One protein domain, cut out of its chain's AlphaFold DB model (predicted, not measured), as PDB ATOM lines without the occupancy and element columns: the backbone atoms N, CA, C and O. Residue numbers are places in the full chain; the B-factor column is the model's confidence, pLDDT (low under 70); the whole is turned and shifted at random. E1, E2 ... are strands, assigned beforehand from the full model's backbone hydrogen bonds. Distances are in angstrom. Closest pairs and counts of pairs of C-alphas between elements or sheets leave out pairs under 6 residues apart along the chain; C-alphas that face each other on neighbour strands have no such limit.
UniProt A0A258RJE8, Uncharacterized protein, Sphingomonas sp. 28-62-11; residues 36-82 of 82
ATOM      1  N   ALA A  36      18.868  -2.743  23.684       63.28
ATOM      2  CA  ALA A  36      19.139  -3.940  22.889       63.28
ATOM      3  C   ALA A  36      17.841  -4.319  22.158       63.28
ATOM      4  O   ALA A  36      16.796  -4.398  22.786       63.28
ATOM      5  N   SER A  37      17.876  -4.474  20.837       74.69
ATOM      6  CA  SER A  37      16.693  -4.849  20.048       74.69
ATOM      7  C   SER A  37      16.656  -6.336  19.732       74.69
ATOM      8  O   SER A  37      15.600  -6.844  19.374       74.69
ATOM      9  N   HIS A  38      17.789  -7.033  19.870       85.44
ATOM     10  CA  HIS A  38      17.918  -8.428  19.474       85.44
ATOM     11  C   HIS A  38      18.701  -9.259  20.500       85.44
ATOM     12  O   HIS A  38      19.633  -8.755  21.130       85.44
ATOM     13  N   LEU A  39      18.347 -10.541  20.631       87.12
ATOM     14  CA  LEU A  39      19.030 -11.552  21.441       87.12
ATOM     15  C   LEU A  39      19.627 -12.638  20.545       87.12
ATOM     16  O   LEU A  39      18.940 -13.203  19.690       87.12
ATOM     17  N   ALA A  40      20.881 -12.985  20.823       91.56
ATOM     18  CA  ALA A  40      21.461 -14.266  20.450       91.56
ATOM     19  C   ALA A  40      21.453 -15.192  21.674       91.56
ATOM     20  O   ALA A  40      21.826 -14.781  22.772       91.56
ATOM     21  N   LEU A  41      21.047 -16.448  21.481       91.75
ATOM     22  CA  LEU A  41      21.176 -17.506  22.480       91.75
ATOM     23  C   LEU A  41      21.838 -18.710  21.823       91.75
ATOM     24  O   LEU A  41      21.443 -19.140  20.736       91.75
ATOM     25  N   SER A  42      22.839 -19.254  22.502       94.25
ATOM     26  CA  SER A  42      23.592 -20.415  22.048       94.25
ATOM     27  C   SER A  42      23.794 -21.416  23.176       94.25
ATOM     28  O   SER A  42      23.854 -21.039  24.343       94.25
ATOM     29  N   ALA A  43      23.965 -22.682  22.815       93.88
ATOM     30  CA  ALA A  43      24.344 -23.747  23.729       93.88
ATOM     31  C   ALA A  43      25.432 -24.622  23.104       93.88
ATOM     32  O   ALA A  43      25.367 -24.985  21.929       93.88
ATOM     33  N   VAL A  44      26.416 -25.001  23.917       93.88
ATOM     34  CA  VAL A  44      27.408 -26.019  23.562       93.88
ATOM     35  C   VAL A  44      27.167 -27.223  24.456       93.88
ATOM     36  O   VAL A  44      27.198 -27.105  25.678       93.88
ATOM     37  N   ILE A  45      26.900 -28.371  23.841       92.25
ATOM     38  CA  ILE A  45      26.665 -29.630  24.546       92.25
ATOM     39  C   ILE A  45      27.844 -30.546  24.245       92.25
ATOM     40  O   ILE A  45      28.103 -30.851  23.082       92.25
ATOM     41  N   GLU A  46      28.544 -30.976  25.288       95.12
ATOM     42  CA  GLU A  46      29.625 -31.954  25.192       95.12
ATOM     43  C   GLU A  46      29.139 -33.317  25.689       95.12
ATOM     44  O   GLU A  46      28.676 -33.466  26.821       95.12
ATOM     45  N   GLU A  47      29.216 -34.317  24.816       92.38
ATOM     46  CA  GLU A  47      28.953 -35.709  25.155       92.38
ATOM     47  C   GLU A  47      30.123 -36.316  25.938       92.38
ATOM     48  O   GLU A  47      31.267 -35.879  25.844       92.38
ATOM     49  N   THR A  48      29.873 -37.414  26.654       93.69
ATOM     50  CA  THR A  48      30.904 -38.104  27.453       93.69
ATOM     51  C   THR A  48      32.062 -38.671  26.625       93.69
ATOM     52  O   THR A  48      33.098 -39.019  27.182       93.69
ATOM     53  N   ASN A  49      31.883 -38.808  25.310       96.56
ATOM     54  CA  ASN A  49      32.921 -39.239  24.370       96.56
ATOM     55  C   ASN A  49      33.759 -38.063  23.814       96.56
ATOM     56  O   ASN A  49      34.626 -38.293  22.975       96.56
ATOM     57  N   GLY A  50      33.500 -36.824  24.252       96.88
ATOM     58  CA  GLY A  50      34.177 -35.606  23.791       96.88
ATOM     59  C   GLY A  50      33.565 -34.955  22.545       96.88
ATOM     60  O   GLY A  50      34.048 -33.911  22.101       96.88
ATOM     61  N   THR A  51      32.507 -35.531  21.965       96.81
ATOM     62  CA  THR A  51      31.786 -34.932  20.832       96.81
ATOM     63  C   THR A  51      31.060 -33.674  21.286       96.81
ATOM     64  O   THR A  51      30.347 -33.690  22.289       96.81
ATOM     65  N   LYS A  52      31.210 -32.582  20.531       95.56
ATOM     66  CA  LYS A  52      30.535 -31.307  20.798       95.56
ATOM     67  C   LYS A  52      29.469 -31.032  19.757       95.56
ATOM     68  O   LYS A  52      29.728 -31.108  18.558       95.56
ATOM     69  N   SER A  53      28.293 -30.658  20.238       93.44
ATOM     70  CA  SER A  53      27.215 -30.106  19.428       93.44
ATOM     71  C   SER A  53      27.053 -28.626  19.747       93.44
ATOM     72  O   SER A  53      26.987 -28.239  20.916       93.44
ATOM     73  N   TYR A  54      26.978 -27.808  18.702       95.19
ATOM     74  CA  TYR A  54      26.855 -26.357  18.789       95.19
ATOM     75  C   TYR A  54      25.461 -25.966  18.318       95.19
ATOM     76  O   TYR A  54      25.073 -26.309  17.205       95.19
ATOM     77  N   TRP A  55      24.726 -25.264  19.170       94.94
ATOM     78  CA  TRP A  55      23.366 -24.816  18.911       94.94
ATOM     79  C   TRP A  55      23.304 -23.305  19.054       94.94
ATOM     80  O   TRP A  55      23.874 -22.745  19.989       94.94
ATOM     81  N   ALA A  56      22.582 -22.655  18.156       95.25
ATOM     82  CA  ALA A  56      22.236 -21.248  18.234       95.25
ATOM     83  C   ALA A  56      20.818 -21.047  17.695       95.25
ATOM     84  O   ALA A  56      20.319 -21.882  16.938       95.25
ATOM     85  N   LEU A  57      20.175 -19.936  18.063       94.38
ATOM     86  CA  LEU A  57      18.886 -19.546  17.475       94.38
ATOM     87  C   LEU A  57      18.980 -19.422  15.946       94.38
ATOM     88  O   LEU A  57      18.072 -19.845  15.233       94.38
ATOM     89  N   ALA A  58      20.105 -18.898  15.460       95.81
ATOM     90  CA  ALA A  58      20.513 -18.938  14.064       95.81
ATOM     91  C   ALA A  58      22.039 -19.089  13.970       95.81
ATOM     92  O   ALA A  58      22.777 -18.564  14.803       95.81
ATOM     93  N   HIS A  59      22.511 -19.816  12.955       95.19
ATOM     94  CA  HIS A  59      23.935 -19.965  12.661       95.19
ATOM     95  C   HIS A  59      24.319 -19.123  11.445       95.19
ATOM     96  O   HIS A  59      23.673 -19.213  10.400       95.19
ATOM     97  N   ALA A  60      25.417 -18.378  11.564       93.38
ATOM     98  CA  ALA A  60      26.119 -17.842  10.406       93.38
ATOM     99  C   ALA A  60      26.715 -18.988   9.564       93.38
ATOM    100  O   ALA A  60      26.933 -20.102  10.052       93.38
ATOM    101  N   SER A  61      26.999 -18.725   8.290       92.94
ATOM    102  CA  SER A  61      27.661 -19.709   7.428       92.94
ATOM    103  C   SER A  61      29.089 -20.005   7.898       92.94
ATOM    104  O   SER A  61      29.829 -19.082   8.231       92.94
ATOM    105  N   GLY A  62      29.518 -21.265   7.807       92.19
ATOM    106  CA  GLY A  62      30.886 -21.672   8.134       92.19
ATOM    107  C   GLY A  62      31.011 -22.260   9.539       92.19
ATOM    108  O   GLY A  62      30.158 -23.034   9.970       92.19
ATOM    109  N   ALA A  63      32.120 -21.957  10.219       92.62
ATOM    110  CA  ALA A  63      32.357 -22.431  11.580       92.62
ATOM    111  C   ALA A  63      31.424 -21.721  12.583       92.62
ATOM    112  O   ALA A  63      31.066 -20.567  12.346       92.62
ATOM    113  N   PRO A  64      31.051 -22.363  13.709       92.56
ATOM    114  CA  PRO A  64      30.221 -21.719  14.720       92.56
ATOM    115  C   PRO A  64      30.868 -20.437  15.264       92.56
ATOM    116  O   PRO A  64      31.907 -20.491  15.921       92.56
ATOM    117  N   ASP A  65      30.221 -19.300  15.013       93.62
ATOM    118  CA  ASP A  65      30.530 -18.004  15.614       93.62
ATOM    119  C   ASP A  65      29.256 -17.430  16.242       93.62
ATOM    120  O   ASP A  65      28.348 -16.965  15.555       93.62
ATOM    121  N   PHE A  66      29.181 -17.500  17.571       92.94
ATOM    122  CA  PHE A  66      28.026 -17.032  18.339       92.94
ATOM    123  C   PHE A  66      27.998 -15.514  18.526       92.94
ATOM    124  O   PHE A  66      26.979 -14.975  18.947       92.94
ATOM    125  N   HIS A  67      29.102 -14.831  18.216       89.94
ATOM    126  CA  HIS A  67      29.192 -13.376  18.282       89.94
ATOM    127  C   HIS A  67      28.878 -12.725  16.929       89.94
ATOM    128  O   HIS A  67      28.799 -11.497  16.849       89.94
ATOM    129  N   HIS A  68      28.682 -13.525  15.874       94.00
ATOM    130  CA  HIS A  68      28.271 -13.023  14.573       94.00
ATOM    131  C   HIS A  68      26.875 -12.392  14.651       94.00
ATOM    132  O   HIS A  68      25.982 -12.912  15.322       94.00
ATOM    133  N   ALA A  69      26.662 -11.292  13.926       92.44
ATOM    134  CA  ALA A  69      25.400 -10.549  13.953       92.44
ATOM    135  C   ALA A  69      24.190 -11.426  13.580       92.44
ATOM    136  O   ALA A  69      23.141 -11.320  14.206       92.44
ATOM    137  N   ASP A  70      24.363 -12.347  12.631       93.69
ATOM    138  CA  ASP A  70      23.320 -13.294  12.208       93.69
ATOM    139  C   ASP A  70      22.806 -14.202  13.341       93.69
ATOM    140  O   ASP A  70      21.705 -14.735  13.234       93.69
ATOM    141  N   ALA A  71      23.566 -14.386  14.429       94.62
ATOM    142  CA  ALA A  71      23.123 -15.177  15.578       94.62
ATOM    143  C   ALA A  71      22.057 -14.455  16.428       94.62
ATOM    144  O   ALA A  71      21.331 -15.107  17.185       94.62
ATOM    145  N   PHE A  72      21.932 -13.128  16.297       92.12
ATOM    146  CA  PHE A  72      20.964 -12.289  17.012       92.12
ATOM    147  C   PHE A  72      19.587 -12.328  16.335       92.12
ATOM    148  O   PHE A  72      19.094 -11.337  15.804       92.12
ATOM    149  N   ALA A  73      18.974 -13.511  16.333       93.69
ATOM    150  CA  ALA A  73      17.774 -13.797  15.553       93.69
ATOM    151  C   ALA A  73      16.447 -13.433  16.241       93.69
ATOM    152  O   ALA A  73      15.413 -13.390  15.577       93.69
ATOM    153  N   VAL A  74      16.440 -13.213  17.559       90.69
ATOM    154  CA  VAL A  74      15.211 -12.875  18.294       90.69
ATOM    155  C   VAL A  74      15.129 -11.375  18.474       90.69
ATOM    156  O   VAL A  74      15.940 -10.816  19.200       90.69
ATOM    157  N   GLU A  75      14.136 -10.741  17.856       87.44
ATOM    158  CA  GLU A  75      13.758  -9.365  18.173       87.44
ATOM    159  C   GLU A  75      13.023  -9.330  19.518       87.44
ATOM    160  O   GLU A  75      12.146 -10.150  19.802       87.44
ATOM    161  N   LEU A  76      13.395  -8.380  20.361       83.38
ATOM    162  CA  LEU A  76      12.835  -8.196  21.689       83.38
ATOM    163  C   LEU A  76      11.983  -6.919  21.714       83.38
ATOM    164  O   LEU A  76      12.342  -5.920  21.082       83.38
ATOM    165  N   PRO A  77      10.863  -6.914  22.450       78.00
ATOM    166  CA  PRO A  77       9.966  -5.769  22.487       78.00
ATOM    167  C   PRO A  77      10.659  -4.572  23.128       78.00
ATOM    168  O   PRO A  77      11.314  -4.717  24.154       78.00
ATOM    169  N   LYS A  78      10.468  -3.369  22.574       73.12
ATOM    170  CA  LYS A  78      11.006  -2.136  23.163       73.12
ATOM    171  C   LYS A  78      10.712  -2.089  24.668       73.12
ATOM    172  O   LYS A  78       9.581  -2.338  25.078       73.12
ATOM    173  N   ALA A  79      11.728  -1.751  25.463       68.62
ATOM    174  CA  ALA A  79      11.554  -1.469  26.883       68.62
ATOM    175  C   ALA A  79      10.426  -0.462  27.071       68.62
ATOM    176  O   ALA A  79      10.449   0.609  26.450       68.62
ATOM    177  N   ASP A  80       9.437  -0.829  27.878       67.06
ATOM    178  CA  ASP A  80       8.370   0.095  28.220       67.06
ATOM    179  C   ASP A  80       9.016   1.269  28.972       67.06
ATOM    180  O   ASP A  80       9.748   1.035  29.941       67.06
ATOM    181  N   PRO A  81       8.860   2.520  28.507       57.94
ATOM    182  CA  PRO A  81       9.429   3.670  29.184       57.94
ATOM    183  C   PRO A  81       8.548   3.991  30.397       57.94
ATOM    184  O   PRO A  81       7.740   4.914  30.347       57.94
ATOM    185  N   SER A  82       8.651   3.186  31.456       59.06
ATOM    186  CA  SER A  82       8.108   3.536  32.773       59.06
ATOM    187  C   SER A  82       8.811   4.765  33.337       59.06
ATOM    188  O   SER A  82      10.065   4.765  33.290       59.06
TER     189      SER A  82
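This is residues 36 to 82 of the 82 residues of an uncharacterized protein of Sphingomonas sp. 28-62-11 (UniProt A0A258RJE8). A model of little regular structure, it is a narrow hairpin of strands E1 and E2 at one end of a rod, with the unnamed residues 57 to 82 first looping near the open end of the hairpin and then trailing away as a tail to Ser 82. The printed part has 47 residues, with no named helix and two strands, E1 then E2, in an antiparallel sheet. The class is all strand, though named elements hold only 10 residues. The whole is only just loose, close to extended, with a radius of gyration of the C-alphas of 14.1 A and spans of 50 by 23 by 11 A.

E1, residues 42 to 46, and E2, residues 52 to 56, form a hairpin, antiparallel at 168 degrees, with a tight link. N 43 and O 55, 2.8 A apart, are within hydrogen-bond range. Residues 38 to 39 pair antiparallel with residues 74 to 75.

E1 begins at C-alpha 42 (23.592, -20.415, 22.048) and is 13.4 A long. E2, 13.3 A, ends at C-alpha 56 (22.236, -21.248, 18.234).

The C-alphas of Asn 49 and Ser 82 are farthest apart, at 50.2 A. The printed part has no cut. The pLDDT is under 70 at residue 36 and residues 79 to 82.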